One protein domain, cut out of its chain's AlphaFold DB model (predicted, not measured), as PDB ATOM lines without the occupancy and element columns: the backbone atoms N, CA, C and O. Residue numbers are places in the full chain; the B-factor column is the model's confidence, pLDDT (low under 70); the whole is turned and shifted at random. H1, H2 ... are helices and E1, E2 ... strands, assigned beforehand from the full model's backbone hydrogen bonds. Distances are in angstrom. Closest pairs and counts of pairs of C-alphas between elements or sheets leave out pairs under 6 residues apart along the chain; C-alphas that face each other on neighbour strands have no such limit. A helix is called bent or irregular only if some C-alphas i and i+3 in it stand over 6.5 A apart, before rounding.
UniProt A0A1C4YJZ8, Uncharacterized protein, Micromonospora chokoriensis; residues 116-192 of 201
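AT A GLANCE: This is residues 116 to 192 of the 201 residues of an uncharacterized protein of Micromonospora chokoriensis (UniProt A0A1C4YJZ8). A strongly twisted sheet of four strands has three short helices set about it: H1 and H2 touch with their lines only just about perpendicular, at 72 degrees, H3 follows directly on E2, and each helix only grazes the sheet. The hairpin of E3 and E4 makes one end of the domain, its turn at Asp 186 being far from Gly 145 in H2. The printed part has 77 residues with three named helices and four named strands, in the order E1, H1, H2, E2, H3, E3, E4; the sheet runs E2, E1, E3, E4, antiparallel throughout, and the class is mixed. The whole is compact, with a radius of gyration of the C-alphas of 11.4 A and spans of 29 by 27 by 20 A.

HOW THE PARTS SIT: Start with E1, residues 116 to 120, an inner strand. Its antiparallel neighbour E2, residues 156 to 163, is an edge strand; look for N 118 and O 159, 2.8 A apart and within hydrogen-bond range. E3, residues 181 to 185, is the other antiparallel neighbour of E1, with N 119 and O 182 at 2.7 A. E3 forms a hairpin with the edge strand E4, residues 188 to 191, where N 183 and O 190 are 2.8 A apart. H1, residues 128 to 137, only grazes the sheet with its residues 131 to 135. It touches H2, residues 144 to 152, the closest C-alphas being those of Val 128 and Phe 147, 6.5 A apart; their lines are only just about perpendicular, at 72 degrees. H2 is only just on the sheet, with 5 pairs of C-alphas within 10 A, and only grazes it. H3, residues 164 to 170, only grazes the sheet too, and is apart from H2. E2, H3 and E3 form a split strand-helix-strand unit, two strands of one sheet that are not neighbours, with H3 between them along the chain and E1 between them in the sheet, and its crossover is right-handed. In H1 and H3 every O i to N i+4 pair is within hydrogen-bond range; in H2, 3 of 5 are.

IN THESE COORDINATES: Find C-alpha 116 at (10.401, 13.931, 12.836), where E1 begins. H1 runs 14.3 A from C-alpha 128 at (1.502, -3.484, 26.933). H2, 13.9 A long, is irregular: C-alphas 145 and 148 are 7.4 A apart. E2 is 17.8 A long and bends by 60 degrees at residue 160. E3 is 13.2 A long, and E4 ends at C-alpha 191, (6.017, 3.849, 8.644).

THE WHOLE: The C-alphas farthest apart, those of Gly 145 and Asp 186, are 32.8 A apart. The printed part has no cut, and no link is long. The mean pLDDT of the printed part is 90.2, and no printed residue is under 70.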
ATOM      1  N   ALA A 116      11.853  13.795  12.920       89.75
ATOM      2  CA  ALA A 116      10.401  13.931  12.836       89.75
ATOM      3  C   ALA A 116       9.707  13.622  14.165       89.75
ATOM      4  O   ALA A 116      10.259  12.966  15.051       89.75
ATOM      5  N   ASP A 117       8.460  14.074  14.280       93.69
ATOM      6  CA  ASP A 117       7.547  13.597  15.310       93.69
ATOM      7  C   ASP A 117       7.164  12.141  15.006       93.69
ATOM      8  O   ASP A 117       6.672  11.830  13.916       93.69
ATOM      9  N   VAL A 118       7.397  11.256  15.976       94.75
ATOM     10  CA  VAL A 118       7.141   9.817  15.884       94.75
ATOM     11  C   VAL A 118       5.884   9.473  16.661       94.75
ATOM     12  O   VAL A 118       5.712   9.888  17.806       94.75
ATOM     13  N   TYR A 119       5.022   8.680  16.045       96.62
ATOM     14  CA  TYR A 119       3.750   8.210  16.561       96.62
ATOM     15  C   TYR A 119       3.787   6.696  16.743       96.62
ATOM     16  O   TYR A 119       4.451   5.982  15.992       96.62
ATOM     17  N   VAL A 120       3.048   6.212  17.736       96.56
ATOM     18  CA  VAL A 120       2.769   4.784  17.912       96.56
ATOM     19  C   VAL A 120       1.336   4.510  17.469       96.56
ATOM     20  O   VAL A 120       0.417   5.199  17.920       96.56
ATOM     21  N   ASP A 121       1.155   3.499  16.621       96.38
ATOM     22  CA  ASP A 121      -0.156   3.044  16.153       96.38
ATOM     23  C   ASP A 121      -0.234   1.514  15.989       96.38
ATOM     24  O   ASP A 121       0.771   0.810  15.866       96.38
ATOM     25  N   GLY A 122      -1.454   0.978  15.982       93.81
ATOM     26  CA  GLY A 122      -1.738  -0.426  15.690       93.81
ATOM     27  C   GLY A 122      -1.272  -1.445  16.739       93.81
ATOM     28  O   GLY A 122      -1.408  -2.645  16.496       93.81
ATOM     29  N   ILE A 123      -0.743  -1.033  17.897       93.88
ATOM     30  CA  ILE A 123      -0.398  -1.957  18.989       93.88
ATOM     31  C   ILE A 123      -1.691  -2.382  19.706       93.88
ATOM     32  O   ILE A 123      -2.402  -1.526  20.234       93.88
ATOM     33  N   PRO A 124      -2.021  -3.682  19.807       91.00
ATOM     34  CA  PRO A 124      -3.222  -4.104  20.528       91.00
ATOM     35  C   PRO A 124      -3.186  -3.703  22.015       91.00
ATOM     36  O   PRO A 124      -2.136  -3.753  22.656       91.00
ATOM     37  N   VAL A 125      -4.337  -3.328  22.588       88.56
ATOM     38  CA  VAL A 125      -4.449  -2.788  23.966       88.56
ATOM     39  C   VAL A 125      -3.938  -3.758  25.044       88.56
ATOM     40  O   VAL A 125      -3.486  -3.342  26.113       88.56
ATOM     41  N   ASP A 126      -3.978  -5.059  24.773       88.94
ATOM     42  CA  ASP A 126      -3.465  -6.120  25.640       88.94
ATOM     43  C   ASP A 126      -1.941  -6.332  25.522       88.94
ATOM     44  O   ASP A 126      -1.346  -6.988  26.378       88.94
ATOM     45  N   ARG A 127      -1.273  -5.724  24.532       90.94
ATOM     46  CA  ARG A 127       0.166  -5.881  24.234       90.94
ATOM     47  C   ARG A 127       1.016  -4.780  24.871       90.94
ATOM     48  O   ARG A 127       1.903  -4.201  24.249       90.94
ATOM     49  N   VAL A 128       0.789  -4.520  26.157       92.88
ATOM     50  CA  VAL A 128       1.502  -3.484  26.933       92.88
ATOM     51  C   VAL A 128       3.025  -3.669  26.971       92.88
ATOM     52  O   VAL A 128       3.757  -2.694  27.116       92.88
ATOM     53  N   GLN A 129       3.523  -4.899  26.817       92.50
ATOM     54  CA  GLN A 129       4.958  -5.189  26.757       92.50
ATOM     55  C   GLN A 129       5.594  -4.637  25.476       92.50
ATOM     56  O   GLN A 129       6.745  -4.207  25.503       92.50
ATOM     57  N   LEU A 130       4.840  -4.610  24.374       94.06
ATOM     58  CA  LEU A 130       5.296  -4.029  23.115       94.06
ATOM     59  C   LEU A 130       5.436  -2.511  23.254       94.06
ATOM     60  O   LEU A 130       6.459  -1.946  22.881       94.06
ATOM     61  N   LEU A 131       4.473  -1.869  23.925       95.06
ATOM     62  CA  LEU A 131       4.570  -0.450  24.265       95.06
ATOM     63  C   LEU A 131       5.731  -0.150  25.232       95.06
ATOM     64  O   LEU A 131       6.387   0.878  25.098       95.06
ATOM     65  N   ALA A 132       6.038  -1.050  26.173       93.06
ATOM     66  CA  ALA A 132       7.211  -0.911  27.041       93.06
ATOM     67  C   ALA A 132       8.526  -0.916  26.245       93.06
ATOM     68  O   ALA A 132       9.425  -0.130  26.545       93.06
ATOM     69  N   ARG A 133       8.627  -1.780  25.225       92.69
ATOM     70  CA  ARG A 133       9.774  -1.809  24.308       92.69
ATOM     71  C   ARG A 133       9.854  -0.535  23.475       92.69
ATOM     72  O   ARG A 133      10.913   0.079  23.460       92.69
ATOM     73  N   ALA A 134       8.740  -0.099  22.880       93.69
ATOM     74  CA  ALA A 134       8.675   1.155  22.125       93.69
ATOM     75  C   ALA A 134       9.120   2.352  22.975       93.69
ATOM     76  O   ALA A 134       9.933   3.156  22.536       93.69
ATOM     77  N   ARG A 135       8.651   2.428  24.227       93.75
ATOM     78  CA  ARG A 135       9.059   3.463  25.180       93.75
ATOM     79  C   ARG A 135      10.571   3.472  25.404       93.75
ATOM     80  O   ARG A 135      11.169   4.541  25.381       93.75
ATOM     81  N   LYS A 136      11.175   2.303  25.645       88.50
ATOM     82  CA  LYS A 136      12.625   2.181  25.858       88.50
ATOM     83  C   LYS A 136      13.398   2.616  24.613       88.50
ATOM     84  O   LYS A 136      14.325   3.402  24.739       88.50
ATOM     85  N   LEU A 137      12.990   2.119  23.448       88.12
ATOM     86  CA  LEU A 137      13.642   2.397  22.172       88.12
ATOM     87  C   LEU A 137      13.588   3.895  21.831       88.12
ATOM     88  O   LEU A 137      14.572   4.472  21.400       88.12
ATOM     89  N   LEU A 138      12.460   4.551  22.103       90.25
ATOM     90  CA  LEU A 138      12.274   5.981  21.847       90.25
ATOM     91  C   LEU A 138      12.851   6.896  22.942       90.25
ATOM     92  O   LEU A 138      12.681   8.110  22.854       90.25
ATOM     93  N   GLY A 139      13.454   6.345  24.003       86.44
ATOM     94  CA  GLY A 139      13.919   7.133  25.151       86.44
ATOM     95  C   GLY A 139      12.799   7.897  25.872       86.44
ATOM     96  O   GLY A 139      13.048   8.922  26.503       86.44
ATOM     97  N   ALA A 140      11.550   7.433  25.763       88.75
ATOM     98  CA  ALA A 140      10.383   8.165  26.234       88.75
ATOM     99  C   ALA A 140      10.094   7.948  27.730       88.75
ATOM    100  O   ALA A 140      10.290   6.872  28.306       88.75
ATOM    101  N   ASP A 141       9.534   8.964  28.378       88.12
ATOM    102  CA  ASP A 141       9.334   9.011  29.826       88.12
ATOM    103  C   ASP A 141       7.896   8.689  30.276       88.12
ATOM    104  O   ASP A 141       7.591   8.788  31.467       88.12
ATOM    105  N   TRP A 142       7.017   8.227  29.373       91.44
ATOM    106  CA  TRP A 142       5.611   7.989  29.718       91.44
ATOM    107  C   TRP A 142       5.459   6.989  30.880       91.44
ATOM    108  O   TRP A 142       6.055   5.904  30.862       91.44
ATOM    109  N   PRO A 143       4.615   7.279  31.882       91.25
ATOM    110  CA  PRO A 143       4.454   6.402  33.032       91.25
ATOM    111  C   PRO A 143       3.775   5.084  32.636       91.25
ATOM    112  O   PRO A 143       2.782   5.077  31.910       91.25
ATOM    113  N   PHE A 144       4.239   3.959  33.194       89.06
ATOM    114  CA  PHE A 144       3.655   2.630  32.941       89.06
ATOM    115  C   PHE A 144       2.143   2.573  33.208       89.06
ATOM    116  O   PHE A 144       1.409   1.902  32.485       89.06
ATOM    117  N   GLY A 145       1.655   3.314  34.210       91.44
ATOM    118  CA  GLY A 145       0.225   3.399  34.523       91.44
ATOM    119  C   GLY A 145      -0.631   4.013  33.407       91.44
ATOM    120  O   GLY A 145      -1.824   3.730  33.342       91.44
ATOM    121  N   ALA A 146      -0.040   4.798  32.501       92.44
ATOM    122  CA  ALA A 146      -0.746   5.421  31.382       92.44
ATOM    123  C   ALA A 146      -0.845   4.523  30.140       92.44
ATOM    124  O   ALA A 146      -1.593   4.846  29.222       92.44
ATOM    125  N   PHE A 147      -0.143   3.384  30.098       94.38
ATOM    126  CA  PHE A 147       0.011   2.583  28.876       94.38
ATOM    127  C   PHE A 147      -1.315   2.160  28.252       94.38
ATOM    128  O   PHE A 147      -1.500   2.311  27.051       94.38
ATOM    129  N   ARG A 148      -2.272   1.686  29.054       92.69
ATOM    130  CA  ARG A 148      -3.595   1.309  28.530       92.69
ATOM    131  C   ARG A 148      -4.355   2.500  27.947       92.69
ATOM    132  O   ARG A 148      -5.043   2.333  26.949       92.69
ATOM    133  N   GLY A 149      -4.220   3.677  28.558       94.69
ATOM    134  CA  GLY A 149      -4.821   4.909  28.052       94.69
ATOM    135  C   GLY A 149      -4.198   5.340  26.726       94.69
ATOM    136  O   GLY A 149      -4.927   5.658  25.796       94.69
ATOM    137  N   LEU A 150      -2.869   5.265  26.617       95.19
ATOM    138  CA  LEU A 150      -2.143   5.553  25.377       95.19
ATOM    139  C   LEU A 150      -2.528   4.576  24.261       95.19
ATOM    140  O   LEU A 150      -2.878   5.007  23.168       95.19
ATOM    141  N   LEU A 151      -2.560   3.269  24.548       95.62
ATOM    142  CA  LEU A 151      -2.976   2.257  23.571       95.62
ATOM    143  C   LEU A 151      -4.429   2.442  23.114       95.62
ATOM    144  O   LEU A 151      -4.743   2.179  21.958       95.62
ATOM    145  N   ALA A 152      -5.319   2.912  23.989       94.25
ATOM    146  CA  ALA A 152      -6.699   3.224  23.618       94.25
ATOM    147  C   ALA A 152      -6.834   4.516  22.786       94.25
ATOM    148  O   ALA A 152      -7.865   4.712  22.150       94.25
ATOM    149  N   ALA A 153      -5.819   5.383  22.794       95.19
ATOM    150  CA  ALA A 153      -5.810   6.687  22.132       95.19
ATOM    151  C   ALA A 153      -4.939   6.721  20.862       95.19
ATOM    152  O   ALA A 153      -4.547   7.799  20.422       95.19
ATOM    153  N   GLN A 154      -4.603   5.560  20.295       93.88
ATOM    154  CA  GLN A 154      -3.785   5.470  19.084       93.88
ATOM    155  C   GLN A 154      -4.485   6.086  17.845       93.88
ATOM    156  O   GLN A 154      -5.711   5.987  17.740       93.88
ATOM    157  N   PRO A 155      -3.728   6.686  16.903       96.31
ATOM    158  CA  PRO A 155      -2.295   6.962  17.005       96.31
ATOM    159  C   PRO A 155      -2.016   8.076  18.023       96.31
ATOM    160  O   PRO A 155      -2.706   9.095  18.048       96.31
ATOM    161  N   PHE A 156      -0.976   7.913  18.842       95.81
ATOM    162  CA  PHE A 156      -0.543   8.957  19.777       95.81
ATOM    163  C   PHE A 156       0.903   9.368  19.509       95.81
ATOM    164  O   PHE A 156       1.728   8.556  19.088       95.81
ATOM    165  N   LEU A 157       1.201  10.644  19.761       95.44
ATOM    166  CA  LEU A 157       2.550  11.185  19.644       95.44
ATOM    167  C   LEU A 157       3.442  10.562  20.717       95.44
ATOM    168  O   LEU A 157       3.211  10.740  21.913       95.44
ATOM    169  N   ALA A 158       4.466   9.854  20.268       94.50
ATOM    170  CA  ALA A 158       5.385   9.121  21.108       94.50
ATOM    171  C   ALA A 158       6.651   9.949  21.396       94.50
ATOM    172  O   ALA A 158       6.985  10.193  22.556       94.50
ATOM    173  N   ALA A 159       7.322  10.449  20.359       92.81
ATOM    174  CA  ALA A 159       8.533  11.253  20.504       92.81
ATOM    175  C   ALA A 159       8.484  12.476  19.589       92.81
ATOM    176  O   ALA A 159       7.951  12.405  18.484       92.81
ATOM    177  N   ARG A 160       9.041  13.600  20.050       89.69
ATOM    178  CA  ARG A 160       9.182  14.816  19.241       89.69
ATOM    179  C   ARG A 160      10.584  14.919  18.678       89.69
ATOM    180  O   ARG A 160      11.537  14.651  19.406       89.69
ATOM    181  N   SER A 161      10.697  15.355  17.427       86.19
ATOM    182  CA  SER A 161      11.990  15.583  16.762       86.19
ATOM    183  C   SER A 161      12.971  14.404  16.897       86.19
ATOM    184  O   SER A 161      14.173  14.607  17.073       86.19
ATOM    185  N   ALA A 162      12.469  13.168  16.844       85.50
ATOM    186  CA  ALA A 162      13.299  11.977  16.949       85.50
ATOM    187  C   ALA A 162      14.199  11.859  15.716       85.50
ATOM    188  O   ALA A 162      13.738  12.090  14.598       85.50
ATOM    189  N   ARG A 163      15.464  11.473  15.914       84.44
ATOM    190  CA  ARG A 163      16.403  11.198  14.817       84.44
ATOM    191  C   ARG A 163      15.972   9.910  14.113       84.44
ATOM    192  O   ARG A 163      16.207   8.821  14.636       84.44
ATOM    193  N   LEU A 164      15.320  10.024  12.953       84.69
ATOM    194  CA  LEU A 164      14.691   8.872  12.293       84.69
ATOM    195  C   LEU A 164      15.702   7.817  11.857       84.69
ATOM    196  O   LEU A 164      15.380   6.636  11.890       84.69
ATOM    197  N   TYR A 165      16.923   8.218  11.507       77.31
ATOM    198  CA  TYR A 165      17.978   7.268  11.168       77.31
ATOM    199  C   TYR A 165      18.401   6.403  12.366       77.31
ATOM    200  O   TYR A 165      18.497   5.185  12.241       77.31
ATOM    201  N   VAL A 166      18.587   7.016  13.540       78.94
ATOM    202  CA  VAL A 166      18.902   6.289  14.782       78.94
ATOM    203  C   VAL A 166      17.772   5.316  15.105       78.94
ATOM    204  O   VAL A 166      18.008   4.127  15.275       78.94
ATOM    205  N   LEU A 167      16.532   5.807  15.060       86.50
ATOM    206  CA  LEU A 167      15.342   4.993  15.273       86.50
ATOM    207  C   LEU A 167      15.248   3.817  14.285       86.50
ATOM    208  O   LEU A 167      14.890   2.708  14.668       86.50
ATOM    209  N   LEU A 168      15.558   4.049  13.012       84.50
ATOM    210  CA  LEU A 168      15.533   3.029  11.971       84.50
ATOM    211  C   LEU A 168      16.580   1.938  12.203       84.50
ATOM    212  O   LEU A 168      16.257   0.766  12.042       84.50
ATOM    213  N   ARG A 169      17.797   2.321  12.599       78.56
ATOM    214  CA  ARG A 169      18.859   1.386  12.988       78.56
ATOM    215  C   ARG A 169      18.439   0.574  14.213       78.56
ATOM    216  O   ARG A 169      18.503  -0.643  14.190       78.56
ATOM    217  N   ASP A 170      17.910   1.218  15.248       82.69
ATOM    218  CA  ASP A 170      17.486   0.520  16.469       82.69
ATOM    219  C   ASP A 170      16.282  -0.420  16.213       82.69
ATOM    220  O   ASP A 170      16.082  -1.420  16.906       82.69
ATOM    221  N   LEU A 171      15.473  -0.138  15.182       87.31
ATOM    222  CA  LEU A 171      14.411  -1.026  14.695       87.31
ATOM    223  C   LEU A 171      14.936  -2.283  13.975       87.31
ATOM    224  O   LEU A 171      14.149  -3.214  13.749       87.31
ATOM    225  N   GLU A 172      16.223  -2.357  13.624       80.81
ATOM    226  CA  GLU A 172      16.846  -3.584  13.113       80.81
ATOM    227  C   GLU A 172      16.750  -4.702  14.159       80.81
ATOM    228  O   GLU A 172      16.261  -5.789  13.837       80.81
ATOM    229  N   ASP A 173      17.025  -4.379  15.423       79.12
ATOM    230  CA  ASP A 173      16.973  -5.309  16.559       79.12
ATOM    231  C   ASP A 173      15.578  -5.464  17.189       79.12
ATOM    232  O   ASP A 173      15.365  -6.314  18.058       79.12
ATOM    233  N   ALA A 174      14.599  -4.666  16.751       85.69
ATOM    234  CA  ALA A 174      13.224  -4.692  17.256       85.69
ATOM    235  C   ALA A 174      12.183  -4.872  16.130       85.69
ATOM    236  O   ALA A 174      11.328  -4.001  15.912       85.69
ATOM    237  N   PRO A 175      12.204  -6.006  15.400       87.12
ATOM    238  CA  PRO A 175      11.341  -6.222  14.243       87.12
ATOM    239  C   PRO A 175       9.846  -6.158  14.559       87.12
ATOM    240  O   PRO A 175       9.053  -5.740  13.716       87.12
ATOM    241  N   GLU A 176       9.448  -6.521  15.775       90.19
ATOM    242  CA  GLU A 176       8.064  -6.448  16.229       90.19
ATOM    243  C   GLU A 176       7.520  -5.017  16.360       90.19
ATOM    244  O   GLU A 176       6.306  -4.850  16.420       90.19
ATOM    245  N   LEU A 177       8.384  -3.994  16.417       93.44
ATOM    246  CA  LEU A 177       7.988  -2.584  16.521       93.44
ATOM    247  C   LEU A 177       7.867  -1.889  15.162       93.44
ATOM    248  O   LEU A 177       7.175  -0.876  15.057       93.44
ATOM    249  N   ARG A 178       8.483  -2.447  14.116       92.69
ATOM    250  CA  ARG A 178       8.510  -1.885  12.756       92.69
ATOM    251  C   ARG A 178       7.137  -1.475  12.200       92.69
ATOM    252  O   ARG A 178       7.057  -0.377  11.656       92.69
ATOM    253  N   PRO A 179       6.054  -2.273  12.333       93.06
ATOM    254  CA  PRO A 179       4.750  -1.880  11.793       93.06
ATOM    255  C   PRO A 179       4.016  -0.838  12.652       93.06
ATOM    256  O   PRO A 179       2.949  -0.380  12.255       93.06
ATOM    257  N   HIS A 180       4.548  -0.491  13.828       95.56
ATOM    258  CA  HIS A 180       3.853   0.314  14.833       95.56
ATOM    259  C   HIS A 180       4.444   1.705  15.040       95.56
ATOM    260  O   HIS A 180       3.787   2.545  15.652       95.56
ATOM    261  N   LEU A 181       5.670   1.954  14.572       95.06
ATOM    262  CA  LEU A 181       6.307   3.266  14.659       95.06
ATOM    263  C   LEU A 181       6.136   4.016  13.344       95.06
ATOM    264  O   LEU A 181       6.611   3.581  12.292       95.06
ATOM    265  N   LEU A 182       5.453   5.151  13.425       94.25
ATOM    266  CA  LEU A 182       5.127   6.012  12.297       94.25
ATOM    267  C   LEU A 182       5.765   7.389  12.489       94.25
ATOM    268  O   LEU A 182       5.968   7.811  13.621       94.25
ATOM    269  N   TYR A 183       6.036   8.122  11.419       92.75
ATOM    270  CA  TYR A 183       6.457   9.520  11.478       92.75
ATOM    271  C   TYR A 183       5.521  10.408  10.657       92.75
ATOM    272  O   TYR A 183       4.888   9.953   9.700       92.75
ATOM    273  N   ALA A 184       5.401  11.673  11.059       87.31
ATOM    274  CA  ALA A 184       4.579  12.643  10.346       87.31
ATOM    275  C   ALA A 184       5.233  13.089   9.027       87.31
ATOM    276  O   ALA A 184       6.410  13.439   8.985       87.31
ATOM    277  N   THR A 185       4.428  13.119   7.968       84.69
ATOM    278  CA  THR A 185       4.751  13.623   6.626       84.69
ATOM    279  C   THR A 185       3.679  14.618   6.184       84.69
ATOM    280  O   THR A 185       2.587  14.654   6.760       84.69
ATOM    281  N   ASP A 186       3.927  15.354   5.099       80.50
ATOM    282  CA  ASP A 186       2.921  16.228   4.472       80.50
ATOM    283  C   ASP A 186       1.661  15.469   4.005       80.50
ATOM    284  O   ASP A 186       0.606  16.064   3.783       80.50
ATOM    285  N   HIS A 187       1.749  14.141   3.882       83.06
ATOM    286  CA  HIS A 187       0.670  13.258   3.440       83.06
ATOM    287  C   HIS A 187       0.045  12.430   4.575       83.06
ATOM    288  O   HIS A 187      -0.762  11.540   4.311       83.06
ATOM    289  N   GLY A 188       0.379  12.725   5.837       87.88
ATOM    290  CA  GLY A 188      -0.090  11.981   7.008       87.88
ATOM    291  C   GLY A 188       1.017  11.144   7.647       87.88
ATOM    292  O   GLY A 188       2.186  11.515   7.604       87.88
ATOM    293  N   LEU A 189       0.658  10.031   8.284       91.12
ATOM    294  CA  LEU A 189       1.622   9.165   8.966       91.12
ATOM    295  C   LEU A 189       2.197   8.118   8.000       91.12
ATOM    296  O   LEU A 189       1.438   7.426   7.326       91.12
ATOM    297  N   SER A 190       3.524   7.988   7.966       89.94
ATOM    298  CA  SER A 190       4.244   6.942   7.222       89.94
ATOM    299  C   SER A 190       5.028   6.043   8.170       89.94
ATOM    300  O   SER A 190       5.435   6.488   9.240       89.94
ATOM    301  N   THR A 191       5.241   4.776   7.810       88.75
ATOM    302  CA  THR A 191       6.017   3.849   8.644       88.75
ATOM    303  C   THR A 191       7.479   4.264   8.685       88.75
ATOM    304  O   THR A 191       8.078   4.547   7.650       88.75
ATOM    305  N   VAL A 192       8.075   4.276   9.881       85.50
ATOM    306  CA  VAL A 192       9.517   4.530  10.013       85.50
ATOM    307  C   VAL A 192      10.303   3.424   9.309       85.50
ATOM    308  O   VAL A 192      11.276   3.702   8.619       85.50
TER     309      VAL A 192